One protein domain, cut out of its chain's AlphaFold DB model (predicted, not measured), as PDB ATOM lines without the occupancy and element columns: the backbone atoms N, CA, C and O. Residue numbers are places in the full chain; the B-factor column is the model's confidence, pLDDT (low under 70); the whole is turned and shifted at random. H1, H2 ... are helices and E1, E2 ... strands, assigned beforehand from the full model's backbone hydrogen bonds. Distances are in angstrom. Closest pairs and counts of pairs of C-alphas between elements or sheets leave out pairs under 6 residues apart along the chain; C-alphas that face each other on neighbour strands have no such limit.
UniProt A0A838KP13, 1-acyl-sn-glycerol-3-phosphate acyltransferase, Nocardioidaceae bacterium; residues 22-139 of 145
ATOM      1  N   GLY A  22     274.330 162.943 141.929       94.62
ATOM      2  CA  GLY A  22     274.935 161.819 141.213       94.62
ATOM      3  C   GLY A  22     273.932 160.769 140.727       94.62
ATOM      4  O   GLY A  22     274.135 160.199 139.662       94.62
ATOM      5  N   ALA A  23     272.825 160.551 141.449       95.06
ATOM      6  CA  ALA A  23     271.775 159.626 141.013       95.06
ATOM      7  C   ALA A  23     271.085 160.105 139.721       95.06
ATOM      8  O   ALA A  23     270.911 159.326 138.784       95.06
ATOM      9  N   VAL A  24     270.763 161.403 139.645       96.69
ATOM     10  CA  VAL A  24     270.194 162.052 138.451       96.69
ATOM     11  C   VAL A  24     271.197 162.018 137.302       96.69
ATOM     12  O   VAL A  24     270.850 161.617 136.192       96.69
ATOM     13  N   ALA A  25     272.452 162.394 137.565       95.94
ATOM     14  CA  ALA A  25     273.502 162.405 136.550       95.94
ATOM     15  C   ALA A  25     273.755 161.003 135.966       95.94
ATOM     16  O   ALA A  25     273.820 160.843 134.746       95.94
ATOM     17  N   LEU A  26     273.827 159.976 136.819       95.69
ATOM     18  CA  LEU A  26     274.014 158.591 136.393       95.69
ATOM     19  C   LEU A  26     272.828 158.099 135.557       95.69
ATOM     20  O   LEU A  26     273.040 157.543 134.478       95.69
ATOM     21  N   SER A  27     271.597 158.349 136.014       96.62
ATOM     22  CA  SER A  27     270.379 158.002 135.272       96.62
ATOM     23  C   SER A  27     270.377 158.629 133.876       96.62
ATOM     24  O   SER A  27     270.233 157.909 132.892       96.62
ATOM     25  N   ARG A  28     270.671 159.932 133.760       96.25
ATOM     26  CA  ARG A  28     270.767 160.623 132.462       96.25
ATOM     27  C   ARG A  28     271.849 160.050 131.552       96.25
ATOM     28  O   ARG A  28     271.610 159.877 130.365       96.25
ATOM     29  N   SER A  29     273.026 159.750 132.100       95.38
ATOM     30  CA  SER A  29     274.154 159.233 131.310       95.38
ATOM     31  C   SER A  29     273.930 157.816 130.772       95.38
ATOM     32  O   SER A  29     274.494 157.450 129.747       95.38
ATOM     33  N   THR A  30     273.114 157.017 131.465       96.44
ATOM     34  CA  THR A  30     272.895 155.597 131.147       96.44
ATOM     35  C   THR A  30     271.528 155.317 130.527       96.44
ATOM     36  O   THR A  30     271.313 154.227 130.005       96.44
ATOM     37  N   GLY A  31     270.586 156.259 130.624       95.50
ATOM     38  CA  GLY A  31     269.177 156.050 130.288       95.50
ATOM     39  C   GLY A  31     268.432 155.136 131.270       95.50
ATOM     40  O   GLY A  31     267.270 154.811 131.037       95.50
ATOM     41  N   ALA A  32     269.072 154.699 132.361       97.00
ATOM     42  CA  ALA A  32     268.445 153.819 133.339       97.00
ATOM     43  C   ALA A  32     267.421 154.590 134.193       97.00
ATOM     44  O   ALA A  32     267.742 155.679 134.679       97.00
ATOM     45  N   PRO A  33     266.216 154.043 134.440       97.69
ATOM     46  CA  PRO A  33     265.242 154.681 135.316       97.69
ATOM     47  C   PRO A  33     265.688 154.630 136.782       97.69
ATOM     48  O   PRO A  33     266.384 153.706 137.212       97.69
ATOM     49  N   VAL A  34     265.238 155.605 137.570       97.81
ATOM     50  CA  VAL A  34     265.453 155.656 139.020       97.81
ATOM     51  C   VAL A  34     264.282 154.986 139.731       97.81
ATOM     52  O   VAL A  34     263.127 155.261 139.429       97.81
ATOM     53  N   VAL A  35     264.564 154.130 140.708       98.12
ATOM     54  CA  VAL A  35     263.550 153.582 141.620       98.12
ATOM     55  C   VAL A  35     263.861 154.098 143.017       98.12
ATOM     56  O   VAL A  35     264.939 153.828 143.547       98.12
ATOM     57  N   LEU A  36     262.937 154.854 143.609       97.75
ATOM     58  CA  LEU A  36     263.085 155.360 144.970       97.75
ATOM     59  C   LEU A  36     262.691 154.274 145.966       97.75
ATOM     60  O   LEU A  36     261.662 153.616 145.813       97.75
ATOM     61  N   VAL A  37     263.508 154.111 147.004       97.62
ATOM     62  CA  VAL A  37     263.281 153.143 148.075       97.62
ATOM     63  C   VAL A  37     263.407 153.863 149.409       97.62
ATOM     64  O   VAL A  37     264.481 154.348 149.752       97.62
ATOM     65  N   ALA A  38     262.317 153.914 150.171       96.44
ATOM     66  CA  ALA A  38     262.324 154.383 151.551       96.44
ATOM     67  C   ALA A  38     262.345 153.179 152.494       96.44
ATOM     68  O   ALA A  38     261.511 152.280 152.381       96.44
ATOM     69  N   VAL A  39     263.288 153.173 153.435       94.94
ATOM     70  CA  VAL A  39     263.441 152.110 154.432       94.94
ATOM     71  C   VAL A  39     263.245 152.704 155.818       94.94
ATOM     72  O   VAL A  39     263.904 153.670 156.187       94.94
ATOM     73  N   TRP A  40     262.351 152.105 156.597       94.75
ATOM     74  CA  TRP A  40     262.007 152.556 157.939       94.75
ATOM     75  C   TRP A  40     262.054 151.399 158.933       94.75
ATOM     76  O   TRP A  40     261.576 150.305 158.637       94.75
ATOM     77  N   GLY A  41     262.645 151.625 160.107       92.06
ATOM     78  CA  GLY A  41     262.818 150.616 161.152       92.06
ATOM     79  C   GLY A  41     264.278 150.289 161.495       92.06
ATOM     80  O   GLY A  41     264.570 150.164 162.690       92.06
ATOM     81  N   PRO A  42     265.232 150.200 160.539       92.69
ATOM     82  CA  PRO A  42     266.625 149.868 160.848       92.69
ATOM     83  C   PRO A  42     267.300 150.820 161.838       92.69
ATOM     84  O   PRO A  42     268.120 150.369 162.636       92.69
ATOM     85  N   GLN A  43     266.894 152.094 161.885       92.00
ATOM     86  CA  GLN A  43     267.394 153.059 162.868       92.00
ATOM     87  C   GLN A  43     267.152 152.621 164.323       92.00
ATOM     88  O   GLN A  43     267.889 153.012 165.226       92.00
ATOM     89  N   ARG A  44     266.157 151.751 164.561       89.81
ATOM     90  CA  ARG A  44     265.841 151.146 165.869       89.81
ATOM     91  C   ARG A  44     266.827 150.052 166.277       89.81
ATOM     92  O   ARG A  44     266.851 149.667 167.447       89.81
ATOM     93  N   ILE A  45     267.620 149.563 165.326       91.06
ATOM     94  CA  ILE A  45     268.713 148.608 165.525       91.06
ATOM     95  C   ILE A  45     270.030 149.370 165.642       91.06
ATOM     96  O   ILE A  45     270.730 149.208 166.637       91.06
ATOM     97  N   ALA A  46     270.351 150.209 164.659       91.62
ATOM     98  CA  ALA A  46     271.577 150.993 164.622       91.62
ATOM     99  C   ALA A  46     271.323 152.334 163.926       91.62
ATOM    100  O   ALA A  46     270.779 152.375 162.826       91.62
ATOM    101  N   THR A  47     271.737 153.427 164.562       92.31
ATOM    102  CA  THR A  47     271.730 154.769 163.973       92.31
ATOM    103  C   THR A  47     272.901 155.571 164.528       92.31
ATOM    104  O   THR A  47     273.431 155.245 165.593       92.31
ATOM    105  N   ALA A  48     273.334 156.593 163.795       87.69
ATOM    106  CA  ALA A  48     274.473 157.414 164.180       87.69
ATOM    107  C   ALA A  48     274.233 158.097 165.538       87.69
ATOM    108  O   ALA A  48     273.171 158.668 165.776       87.69
ATOM    109  N   GLY A  49     275.233 158.043 166.420       86.31
ATOM    110  CA  GLY A  49     275.197 158.705 167.727       86.31
ATOM    111  C   GLY A  49     274.376 157.997 168.811       86.31
ATOM    112  O   GLY A  49     274.348 158.492 169.932       86.31
ATOM    113  N   LEU A  50     273.749 156.845 168.529       88.69
ATOM    114  CA  LEU A  50     272.977 156.086 169.520       88.69
ATOM    115  C   LEU A  50     273.501 154.650 169.699       88.69
ATOM    116  O   LEU A  50     274.016 154.055 168.751       88.69
ATOM    117  N   PRO A  51     273.321 154.039 170.889       91.44
ATOM    118  CA  PRO A  51     273.699 152.649 171.115       91.44
ATOM    119  C   PRO A  51     272.975 151.681 170.173       91.44
ATOM    120  O   PRO A  51     271.769 151.809 169.923       91.44
ATOM    121  N   ILE A  52     273.708 150.667 169.709       92.56
ATOM    122  CA  ILE A  52     273.171 149.576 168.890       92.56
ATOM    123  C   ILE A  52     272.304 148.658 169.758       92.56
ATOM    124  O   ILE A  52     272.634 148.341 170.901       92.56
ATOM    125  N   SER A  53     271.192 148.183 169.203       88.69
ATOM    126  CA  SER A  53     270.296 147.241 169.862       88.69
ATOM    127  C   SER A  53     269.916 146.088 168.938       88.69
ATOM    128  O   SER A  53     269.026 146.213 168.103       88.69
ATOM    129  N   VAL A  54     270.501 144.913 169.159       88.31
ATOM    130  CA  VAL A  54     270.286 143.706 168.334       88.31
ATOM    131  C   VAL A  54     269.081 142.847 168.759       88.31
ATOM    132  O   VAL A  54     269.006 141.661 168.445       88.31
ATOM    133  N   ARG A  55     268.112 143.416 169.493       85.94
ATOM    134  CA  ARG A  55     266.890 142.686 169.879       85.94
ATOM    135  C   ARG A  55     266.034 142.368 168.648       85.94
ATOM    136  O   ARG A  55     265.814 143.240 167.805       85.94
ATOM    137  N   ARG A  56     265.528 141.131 168.595       86.06
ATOM    138  CA  ARG A  56     264.586 140.635 167.576       86.06
ATOM    139  C   ARG A  56     263.200 141.276 167.738       86.06
ATOM    140  O   ARG A  56     262.910 141.878 168.767       86.06
ATOM    141  N   GLY A  57     262.348 141.111 166.723       85.94
ATOM    142  CA  GLY A  57     260.952 141.568 166.751       85.94
ATOM    143  C   GLY A  57     260.747 143.038 166.380       85.94
ATOM    144  O   GLY A  57     259.680 143.575 166.644       85.94
ATOM    145  N   ARG A  58     261.751 143.695 165.786       86.88
ATOM    146  CA  ARG A  58     261.604 145.043 165.225       86.88
ATOM    147  C   ARG A  58     261.122 144.955 163.788       86.88
ATOM    148  O   ARG A  58     261.785 144.311 162.974       86.88
ATOM    149  N   ALA A  59     260.003 145.604 163.484       90.00
ATOM    150  CA  ALA A  59     259.530 145.697 162.116       90.00
ATOM    151  C   ALA A  59     260.480 146.564 161.272       90.00
ATOM    152  O   ALA A  59     261.043 147.555 161.746       90.00
ATOM    153  N   VAL A  60     260.652 146.159 160.014       92.31
ATOM    154  CA  VAL A  60     261.248 146.971 158.954       92.31
ATOM    155  C   VAL A  60     260.191 147.106 157.873       92.31
ATOM    156  O   VAL A  60     259.654 146.107 157.395       92.31
ATOM    157  N   SER A  61     259.864 148.337 157.509       95.00
ATOM    158  CA  SER A  61     258.969 148.636 156.398       95.00
ATOM    159  C   SER A  61     259.749 149.264 155.258       95.00
ATOM    160  O   SER A  61     260.640 150.086 155.470       95.00
ATOM    161  N   ILE A  62     259.405 148.849 154.044       96.56
ATOM    162  CA  ILE A  62     260.032 149.311 152.814       96.56
ATOM    163  C   ILE A  62     258.917 149.809 151.904       96.56
ATOM    164  O   ILE A  62     257.947 149.090 151.666       96.56
ATOM    165  N   ALA A  63     259.056 151.033 151.408       97.19
ATOM    166  CA  ALA A  63     258.216 151.575 150.351       97.19
ATOM    167  C   ALA A  63     259.068 151.770 149.097       97.19
ATOM    168  O   ALA A  63     260.201 152.241 149.182       97.19
ATOM    169  N   VAL A  64     258.520 151.398 147.943       97.94
ATOM    170  CA  VAL A  64     259.210 151.441 146.650       97.94
ATOM    171  C   VAL A  64     258.343 152.217 145.669       97.94
ATOM    172  O   VAL A  64     257.137 151.972 145.592       97.94
ATOM    173  N   SER A  65     258.932 153.166 144.943       98.19
ATOM    174  CA  SER A  65     258.223 153.902 143.897       98.19
ATOM    175  C   SER A  65     258.123 153.070 142.614       98.19
ATOM    176  O   SER A  65     258.951 152.188 142.376       98.19
ATOM    177  N   PRO A  66     257.180 153.388 141.714       98.25
ATOM    178  CA  PRO A  66     257.330 153.026 140.309       98.25
ATOM    179  C   PRO A  66     258.660 153.560 139.737       98.25
ATOM    180  O   PRO A  66     259.209 154.526 140.283       98.25
ATOM    181  N   PRO A  67     259.187 152.972 138.648       98.00
ATOM    182  CA  PRO A  67     260.344 153.519 137.947       98.00
ATOM    183  C   PRO A  67     260.086 154.953 137.468       98.00
ATOM    184  O   PRO A  67     259.051 155.241 136.871       98.00
ATOM    185  N   ILE A  68     261.049 155.834 137.713       97.56
ATOM    186  CA  ILE A  68     261.026 157.247 137.343       97.56
ATOM    187  C   ILE A  68     262.027 157.449 136.213       97.56
ATOM    188  O   ILE A  68     263.234 157.266 136.387       97.56
ATOM    189  N   THR A  69     261.527 157.854 135.052       96.31
ATOM    190  CA  THR A  69     262.379 158.321 133.960       96.31
ATOM    191  C   THR A  69     262.813 159.744 134.266       96.31
ATOM    192  O   THR A  69     261.981 160.645 134.348       96.31
ATOM    193  N   VAL A  70     264.116 159.950 134.442       95.75
ATOM    194  CA  VAL A  70     264.686 161.286 134.621       95.75
ATOM    195  C   VAL A  70     264.781 161.951 133.241       95.75
ATOM    196  O   VAL A  70     265.477 161.408 132.379       95.75
ATOM    197  N   PRO A  71     264.124 163.104 133.006       91.81
ATOM    198  CA  PRO A  71     264.244 163.828 131.741       91.81
ATOM    199  C   PRO A  71     265.709 164.148 131.454       91.81
ATOM    200  O   PRO A  71     266.443 164.494 132.381       91.81
ATOM    201  N   THR A  72     266.159 164.018 130.206       92.00
ATOM    202  CA  THR A  72     267.556 164.301 129.821       92.00
ATOM    203  C   THR A  72     267.828 165.794 129.650       92.00
ATOM    204  O   THR A  72     268.973 166.228 129.747       92.00
ATOM    205  N   ASP A  73     266.780 166.576 129.428       90.06
ATOM    206  CA  ASP A  73     266.764 168.027 129.309       90.06
ATOM    207  C   ASP A  73     266.551 168.722 130.669       90.06
ATOM    208  O   ASP A  73     266.019 168.151 131.619       90.06
ATOM    209  N   GLY A  74     267.018 169.964 130.801       89.75
ATOM    210  CA  GLY A  74     266.853 170.766 132.021       89.75
ATOM    211  C   GLY A  74     267.937 170.580 133.093       89.75
ATOM    212  O   GLY A  74     268.960 169.922 132.886       89.75
ATOM    213  N   SER A  75     267.715 171.197 134.254       94.62
ATOM    214  CA  SER A  75     268.671 171.313 135.365       94.62
ATOM    215  C   SER A  75     268.784 170.018 136.183       94.62
ATOM    216  O   SER A  75     267.789 169.472 136.661       94.62
ATOM    217  N   VAL A  76     270.015 169.526 136.372       95.38
ATOM    218  CA  VAL A  76     270.302 168.378 137.256       95.38
ATOM    219  C   VAL A  76     269.933 168.685 138.718       95.38
ATOM    220  O   VAL A  76     269.304 167.826 139.345       95.38
ATOM    221  N   PRO A  77     270.265 169.868 139.277       95.19
ATOM    222  CA  PRO A  77     269.763 170.274 140.585       95.19
ATOM    223  C   PRO A  77     268.240 170.192 140.710       95.19
ATOM    224  O   PRO A  77     267.757 169.566 141.646       95.19
ATOM    225  N   ASP A  78     267.483 170.714 139.748       94.81
ATOM    226  CA  ASP A  78     266.016 170.771 139.842       94.81
ATOM    227  C   ASP A  78     265.404 169.362 139.820       94.81
ATOM    228  O   ASP A  78     264.537 169.033 140.628       94.81
ATOM    229  N   ALA A  79     265.923 168.481 138.960       95.88
ATOM    230  CA  ALA A  79     265.540 167.070 138.963       95.88
ATOM    231  C   ALA A  79     265.902 166.373 140.290       95.88
ATOM    232  O   ALA A  79     265.188 165.476 140.741       95.88
ATOM    233  N   THR A  80     266.989 166.794 140.942       96.31
ATOM    234  CA  THR A  80     267.392 166.276 142.258       96.31
ATOM    235  C   THR A  80     266.436 166.752 143.356       96.31
ATOM    236  O   THR A  80     266.048 165.943 144.199       96.31
ATOM    237  N   VAL A  81     265.998 168.018 143.318       95.88
ATOM    238  CA  VAL A  81     264.954 168.556 144.212       95.88
ATOM    239  C   VAL A  81     263.673 167.735 144.081       95.88
ATOM    240  O   VAL A  81     263.106 167.311 145.088       95.88
ATOM    241  N   GLU A  82     263.237 167.462 142.851       95.25
ATOM    242  CA  GLU A  82     262.003 166.720 142.587       95.25
ATOM    243  C   GLU A  82     262.083 165.258 143.056       95.25
ATOM    244  O   GLU A  82     261.157 164.760 143.701       95.25
ATOM    245  N   LEU A  83     263.212 164.575 142.826       95.94
ATOM    246  CA  LEU A  83     263.430 163.242 143.399       95.94
ATOM    247  C   LEU A  83     263.433 163.274 144.932       95.94
ATOM    248  O   LEU A  83     262.859 162.383 145.557       95.94
ATOM    249  N   GLY A  84     264.033 164.299 145.544       95.62
ATOM    250  CA  GLY A  84     264.013 164.486 146.995       95.62
ATOM    251  C   GLY A  84     262.606 164.705 147.546       95.62
ATOM    252  O   GLY A  84     262.234 164.088 148.543       95.62
ATOM    253  N   ARG A  85     261.785 165.497 146.849       95.81
ATOM    254  CA  ARG A  85     260.367 165.713 147.162       95.81
ATOM    255  C   ARG A  85     259.592 164.392 147.171       95.81
ATOM    256  O   ARG A  85     258.879 164.100 148.131       95.81
ATOM    257  N   GLN A  86     259.745 163.580 146.126       96.25
ATOM    258  CA  GLN A  86     259.087 162.273 146.034       96.25
ATOM    259  C   GLN A  86     259.607 161.299 147.096       96.25
ATOM    260  O   GLN A  86     258.814 160.624 147.751       96.25
ATOM    261  N   LEU A  87     260.921 161.262 147.339       96.19
ATOM    262  CA  LEU A  87     261.506 160.413 148.375       96.19
ATOM    263  C   LEU A  87     260.969 160.775 149.765       96.19
ATOM    264  O   LEU A  87     260.612 159.879 150.528       96.19
ATOM    265  N   GLN A  88     260.824 162.069 150.070       94.56
ATOM    266  CA  GLN A  88     260.245 162.523 151.335       94.56
ATOM    267  C   GLN A  88     258.794 162.060 151.485       94.56
ATOM    268  O   GLN A  88     258.404 161.613 152.561       94.56
ATOM    269  N   GLN A  89     258.004 162.065 150.408       94.62
ATOM    270  CA  GLN A  89     256.643 161.519 150.429       94.62
ATOM    271  C   GLN A  89     256.623 160.009 150.710       94.62
ATOM    272  O   GLN A  89     255.791 159.545 151.495       94.62
ATOM    273  N   LEU A  90     257.550 159.236 150.128       95.94
ATOM    274  CA  LEU A  90     257.692 157.811 150.448       95.94
ATOM    275  C   LEU A  90     258.079 157.592 151.919       95.94
ATOM    276  O   LEU A  90     257.482 156.736 152.574       95.94
ATOM    277  N   VAL A  91     259.038 158.366 152.439       95.00
ATOM    278  CA  VAL A  91     259.492 158.306 153.840       95.00
ATOM    279  C   VAL A  91     258.342 158.611 154.800       95.00
ATOM    280  O   VAL A  91     258.031 157.799 155.672       95.00
ATOM    281  N   THR A  92     257.641 159.722 154.589       91.56
ATOM    282  CA  THR A  92     256.453 160.089 155.367       91.56
ATOM    283  C   THR A  92     255.403 158.978 155.325       91.56
ATOM    284  O   THR A  92     254.878 158.549 156.355       91.56
ATOM    285  N   GLY A  93     255.108 158.463 154.129       93.12
ATOM    286  CA  GLY A  93     254.096 157.432 153.945       93.12
ATOM    287  C   GLY A  93     254.445 156.105 154.622       93.12
ATOM    288  O   GLY A  93     253.542 155.415 155.101       93.12
ATOM    289  N   VAL A  94     255.723 155.714 154.665       94.50
ATOM    290  CA  VAL A  94     256.140 154.486 155.360       94.50
ATOM    291  C   VAL A  94     256.148 154.679 156.879       94.50
ATOM    292  O   VAL A  94     255.742 153.768 157.600       94.50
ATOM    293  N   GLN A  95     256.513 155.867 157.370       92.56
ATOM    294  CA  GLN A  95     256.491 156.207 158.797       92.56
ATOM    295  C   GLN A  95     255.072 156.172 159.378       92.56
ATOM    296  O   GLN A  95     254.848 155.570 160.427       92.56
ATOM    297  N   GLN A  96     254.098 156.758 158.676       87.81
ATOM    298  CA  GLN A  96     252.699 156.789 159.120       87.81
ATOM    299  C   GLN A  96     252.068 155.392 159.189       87.81
ATOM    300  O   GLN A  96     251.270 155.109 160.079       87.81
ATOM    301  N   ARG A  97     252.436 154.499 158.262       87.81
ATOM    302  CA  ARG A  97     251.892 153.132 158.178       87.81
ATOM    303  C   ARG A  97     252.670 152.117 159.014       87.81
ATOM    304  O   ARG A  97     252.278 150.950 159.071       87.81
ATOM    305  N   HIS A  98     253.783 152.523 159.625       84.81
ATOM    306  CA  HIS A  98     254.620 151.606 160.380       84.81
ATOM    307  C   HIS A  98     253.876 151.063 161.602       84.81
ATOM    308  O   HIS A  98     253.268 151.812 162.363       84.81
ATOM    309  N   ARG A  99     253.954 149.744 161.802       75.56
ATOM    310  CA  ARG A  99     253.232 149.058 162.884       75.56
ATOM    311  C   ARG A  99     253.786 149.389 164.263       75.56
ATOM    312  O   ARG A  99     253.020 149.537 165.210       75.56
ATOM    313  N   ASP A 100     255.105 149.519 164.373       74.75
ATOM    314  CA  ASP A 100     255.729 149.857 165.645       74.75
ATOM    315  C   ASP A 100     255.792 151.380 165.782       74.75
ATOM    316  O   ASP A 100     256.810 151.995 165.453       74.75
ATOM    317  N   GLN A 101     254.691 151.973 166.234       74.06
ATOM    318  CA  GLN A 101     254.680 153.360 166.690       74.06
ATOM    319  C   GLN A 101     255.264 153.459 168.112       74.06
ATOM    320  O   GLN A 101     255.235 152.470 168.862       74.06
ATOM    321  N   PRO A 102     255.815 154.618 168.510       70.88
ATOM    322  CA  PRO A 102     256.287 154.826 169.872       70.88
ATOM    323  C   PRO A 102     255.174 154.601 170.889       70.88
ATOM    324  O   PRO A 102     253.992 154.842 170.634       70.88
ATOM    325  N   ARG A 103     255.563 154.176 172.090       70.06
ATOM    326  CA  ARG A 103     254.632 154.125 173.218       70.06
ATOM    327  C   ARG A 103     254.354 155.554 173.674       70.06
ATOM    328  O   ARG A 103     255.292 156.300 173.945       70.06
ATOM    329  N   THR A 104     253.079 155.903 173.793       69.75
ATOM    330  CA  THR A 104     252.638 157.212 174.285       69.75
ATOM    331  C   THR A 104     253.290 157.554 175.629       69.75
ATOM    332  O   THR A 104     253.386 156.712 176.523       69.75
ATOM    333  N   GLY A 105     253.763 158.798 175.763       67.00
ATOM    334  CA  GLY A 105     254.305 159.339 177.014       67.00
ATOM    335  C   GLY A 105     255.770 159.010 177.324       67.00
ATOM    336  O   GLY A 105     256.237 159.366 178.404       67.00
ATOM    337  N   ARG A 106     256.517 158.362 176.417       75.44
ATOM    338  CA  ARG A 106     257.960 158.130 176.592       75.44
ATOM    339  C   ARG A 106     258.763 158.811 175.477       75.44
ATOM    340  O   ARG A 106     258.430 158.587 174.316       75.44
ATOM    341  N   PRO A 107     259.836 159.560 175.801       82.31
ATOM    342  CA  PRO A 107     260.784 160.041 174.802       82.31
ATOM    343  C   PRO A 107     261.298 158.891 173.926       82.31
ATOM    344  O   PRO A 107     261.695 157.844 174.451       82.31
ATOM    345  N   ASP A 108     261.279 159.088 172.611       88.81
ATOM    346  CA  ASP A 108     261.822 158.151 171.626       88.81
ATOM    347  C   ASP A 108     262.729 158.921 170.660       88.81
ATOM    348  O   ASP A 108     262.276 159.575 169.718       88.81
ATOM    349  N   ASP A 109     264.032 158.846 170.930       89.88
ATOM    350  CA  ASP A 109     265.113 159.467 170.161       89.88
ATOM    351  C   ASP A 109     265.327 158.825 168.781       89.88
ATOM    352  O   ASP A 109     266.117 159.316 167.977       89.88
ATOM    353  N   ARG A 110     264.607 157.734 168.485       90.50
ATOM    354  CA  ARG A 110     264.615 157.038 167.192       90.50
ATOM    355  C   ARG A 110     263.313 157.225 166.411       90.50
ATOM    356  O   ARG A 110     263.105 156.549 165.399       90.50
ATOM    357  N   HIS A 111     262.458 158.138 166.874       90.88
ATOM    358  CA  HIS A 111     261.220 158.552 166.221       90.88
ATOM    359  C   HIS A 111     261.273 160.052 165.897       90.88
ATOM    360  O   HIS A 111     261.778 160.828 166.713       90.88
ATOM    361  N   PRO A 112     260.799 160.496 164.721       91.19
ATOM    362  CA  PRO A 112     261.041 161.850 164.261       91.19
ATOM    363  C   PRO A 112     260.165 162.851 165.024       91.19
ATOM    364  O   PRO A 112     259.010 162.560 165.352       91.19
ATOM    365  N   ALA A 113     260.703 164.047 165.285       90.50
ATOM    366  CA  ALA A 113     260.035 165.080 166.085       90.50
ATOM    367  C   ALA A 113     258.632 165.436 165.561       90.50
ATOM    368  O   ALA A 113     257.675 165.502 166.329       90.50
ATOM    369  N   HIS A 114     258.485 165.577 164.239       85.81
ATOM    370  CA  HIS A 114     257.210 165.923 163.599       85.81
ATOM    371  C   HIS A 114     256.129 164.830 163.716       85.81
ATOM    372  O   HIS A 114     254.965 165.099 163.444       85.81
ATOM    373  N   LEU A 115     256.485 163.611 164.145       86.00
ATOM    374  CA  LEU A 115     255.544 162.519 164.433       86.00
ATOM    375  C   LEU A 115     255.433 162.220 165.938       86.00
ATOM    376  O   LEU A 115     255.026 161.121 166.319       86.00
ATOM    377  N   GLY A 116     255.809 163.174 166.797       85.88
ATOM    378  CA  GLY A 116     255.700 163.060 168.257       85.88
ATOM    379  C   GLY A 116     256.870 162.345 168.935       85.88
ATOM    380  O   GLY A 116     256.739 161.903 170.075       85.88
ATOM    381  N   GLY A 117     257.995 162.186 168.235       89.50
ATOM    382  CA  GLY A 117     259.231 161.640 168.790       89.50
ATOM    383  C   GLY A 117     260.132 162.716 169.387       89.50
ATOM    384  O   GLY A 117     259.758 163.882 169.473       89.50
ATOM    385  N   THR A 118     261.341 162.325 169.787       91.88
ATOM    386  CA  THR A 118     262.342 163.241 170.362       91.88
ATOM    387  C   THR A 118     263.670 163.219 169.611       91.88
ATOM    388  O   THR A 118     264.687 163.652 170.150       91.88
ATOM    389  N   ALA A 119     263.694 162.694 168.384       92.56
ATOM    390  CA  ALA A 119     264.834 162.876 167.493       92.56
ATOM    391  C   ALA A 119     265.052 164.371 167.170       92.56
ATOM    392  O   ALA A 119     264.089 165.140 167.231       92.56
ATOM    393  N   PRO A 120     266.274 164.788 166.784       93.00
ATOM    394  CA  PRO A 120     266.540 166.158 166.347       93.00
ATOM    395  C   PRO A 120     265.588 166.621 165.239       93.00
ATOM    396  O   PRO A 120     265.136 165.818 164.413       93.00
ATOM    397  N   THR A 121     265.303 167.922 165.178       92.25
ATOM    398  CA  THR A 121     264.554 168.474 164.044       92.25
ATOM    399  C   THR A 121     265.387 168.390 162.760       92.25
ATOM    400  O   THR A 121     266.604 168.192 162.801       92.25
ATOM    401  N   ALA A 122     264.747 168.531 161.594       88.75
ATOM    402  CA  ALA A 122     265.469 168.561 160.319       88.75
ATOM    403  C   ALA A 122     266.517 169.689 160.293       88.75
ATOM    404  O   ALA A 122     267.634 169.469 159.831       88.75
ATOM    405  N   SER A 123     266.180 170.851 160.860       88.62
ATOM    406  CA  SER A 123     267.084 171.995 160.978       88.62
ATOM    407  C   SER A 123     268.267 171.699 161.902       88.62
ATOM    408  O   SER A 123     269.406 171.920 161.501       88.62
ATOM    409  N   ASP A 124     268.035 171.115 163.084       89.62
ATOM    410  CA  ASP A 124     269.122 170.731 164.004       89.62
ATOM    411  C   ASP A 124     270.064 169.712 163.344       89.62
ATOM    412  O   ASP A 124     271.286 169.863 163.343       89.62
ATOM    413  N   ALA A 125     269.488 168.687 162.709       88.25
ATOM    414  CA  ALA A 125     270.246 167.641 162.031       88.25
ATOM    415  C   ALA A 125     271.015 168.150 160.798       88.25
ATOM    416  O   ALA A 125     271.992 167.512 160.395       88.25
ATOM    417  N   ALA A 126     270.574 169.254 160.185       86.38
ATOM    418  CA  ALA A 126     271.257 169.914 159.078       86.38
ATOM    419  C   ALA A 126     272.445 170.769 159.547       86.38
ATOM    420  O   ALA A 126     273.430 170.864 158.825       86.38
ATOM    421  N   VAL A 127     272.403 171.339 160.755       84.69
ATOM    422  CA  VAL A 127     273.552 172.070 161.326       84.69
ATOM    423  C   VAL A 127     274.718 171.122 161.624       84.69
ATOM    424  O   VAL A 127     275.875 171.460 161.402       84.69
ATOM    425  N   GLU A 128     274.418 169.907 162.083       80.69
ATOM    426  CA  GLU A 128     275.424 168.887 162.413       80.69
ATOM    427  C   GLU A 128     275.902 168.074 161.197       80.69
ATOM    428  O   GLU A 128     276.749 167.183 161.311       80.69
ATOM    429  N   ALA A 129     275.303 168.316 160.036       81.31
ATOM    430  CA  ALA A 129     275.542 167.572 158.818       81.31
ATOM    431  C   ALA A 129     276.825 168.029 158.114       81.31
ATOM    432  O   ALA A 129     276.859 169.121 157.554       81.31
ATOM    433  N   ASP A 130     277.830 167.156 158.016       84.81
ATOM    434  CA  ASP A 130     278.911 167.355 157.044       84.81
ATOM    435  C   ASP A 130     278.417 166.953 155.648       84.81
ATOM    436  O   ASP A 130     278.451 165.786 155.251       84.81
ATOM    437  N   VAL A 131     277.831 167.917 154.943       83.06
ATOM    438  CA  VAL A 131     277.268 167.728 153.607       83.06
ATOM    439  C   VAL A 131     278.054 168.581 152.612       83.06
ATOM    440  O   VAL A 131     278.119 169.803 152.761       83.06
ATOM    441  N   PRO A 132     278.619 167.971 151.556       87.31
ATOM    442  CA  PRO A 132     279.301 168.715 150.507       87.31
ATOM    443  C   PRO A 132     278.418 169.780 149.854       87.31
ATOM    444  O   PRO A 132     277.235 169.564 149.603       87.31
ATOM    445  N   ARG A 133     279.027 170.916 149.492       86.81
ATOM    446  CA  ARG A 133     278.346 172.097 148.916       86.81
ATOM    447  C   ARG A 133     277.565 171.824 147.627       86.81
ATOM    448  O   ARG A 133     276.737 172.634 147.235       86.81
ATOM    449  N   THR A 134     277.862 170.720 146.950       90.19
ATOM    450  CA  THR A 134     277.179 170.280 145.728       90.19
ATOM    451  C   THR A 134     275.867 169.546 145.998       90.19
ATOM    452  O   THR A 134     275.157 169.228 145.047       90.19
ATOM    453  N   ALA A 135     275.564 169.215 147.255       92.62
ATOM    454  CA  ALA A 135     274.305 168.585 147.613       92.62
ATOM    455  C   ALA A 135     273.145 169.575 147.478       92.62
ATOM    456  O   ALA A 135     273.262 170.765 147.773       92.62
ATOM    457  N   VAL A 136     272.008 169.054 147.046       93.06
ATOM    458  CA  VAL A 136     270.807 169.812 146.725       93.06
ATOM    459  C   VAL A 136     269.791 169.600 147.837       93.06
ATOM    460  O   VAL A 136     269.442 168.461 148.148       93.06
ATOM    461  N   GLN A 137     269.322 170.684 148.450       88.69
ATOM    462  CA  GLN A 137     268.312 170.600 149.503       88.69
ATOM    463  C   GLN A 137     266.955 170.200 148.902       88.69
ATOM    464  O   GLN A 137     266.516 170.834 147.938       88.69
ATOM    465  N   PRO A 138     266.277 169.168 149.436       80.75
ATOM    466  CA  PRO A 138     264.880 168.922 149.105       80.75
ATOM    467  C   PRO A 138     263.995 170.049 149.673       80.75
ATOM    468  O   PRO A 138     264.432 170.786 150.561       80.75
ATOM    469  N   PRO A 139     262.746 170.197 149.193       75.88
ATOM    470  CA  PRO A 139     261.812 171.159 149.775       75.88
ATOM    471  C   PRO A 139     261.569 170.864 151.263       75.88
ATOM    472  O   PRO A 139     261.585 169.704 151.683       75.88
TER     473      PRO A 139
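Overview. This is residues 22 to 139 of the 145 residues of the protein "1-acyl-sn-glycerol-3-phosphate acyltransferase" of Nocardioidaceae bacterium (UniProt A0A838KP13). With little regular structure, a long helix, H2, packs by residues 87 to 97 on a two-stranded hairpin, E1 and E2; H1 packs near H2's other end, and residues 123 to 133, of which 123 to 127 belong to H3, stick out. The printed part has 118 residues, 45 in named elements, mostly helix, ordered H1 E1 E2 H2 H3; the sheet is antiparallel. It is only just loose, close to compact, radius of gyration of the C-alphas 16.5 A, spanning 50 by 30 by 23 A.

Arrangement. E1, residues 37 to 40, and E2, residues 61 to 64, form a hairpin; N 38 and O 63 are within hydrogen-bond range, 2.9 A. H2, residues 76 to 97, comes closest to E1 at the C-alphas of Val 91 and Ala 38, 5.4 A. H1, residues 22 to 30, touches H2's residues 76 to 80 alone, closest C-alphas Val 24 and Thr 80, 6.3 A, at a steep tilt of 65 degrees. H3, residues 122 to 127, is apart from H2. In H1, H2 and H3 every O i to N i+4 pair is within hydrogen-bond range.

Along the chain. H1 begins at C-alpha 22 (274.935, 161.819, 141.213); H2 measures 31.8 A from first to last C-alpha; H3 ends at C-alpha 127 (273.552, 172.070, 161.326).

Size, cuts and confidence. The farthest C-alphas, Asp 73 and Gly 105, are 50.1 A apart. The printed part has no cut. Links E1 to E2, E2 to H2 and H2 to H3 are long. Residues 104 to 105 have pLDDT under 70.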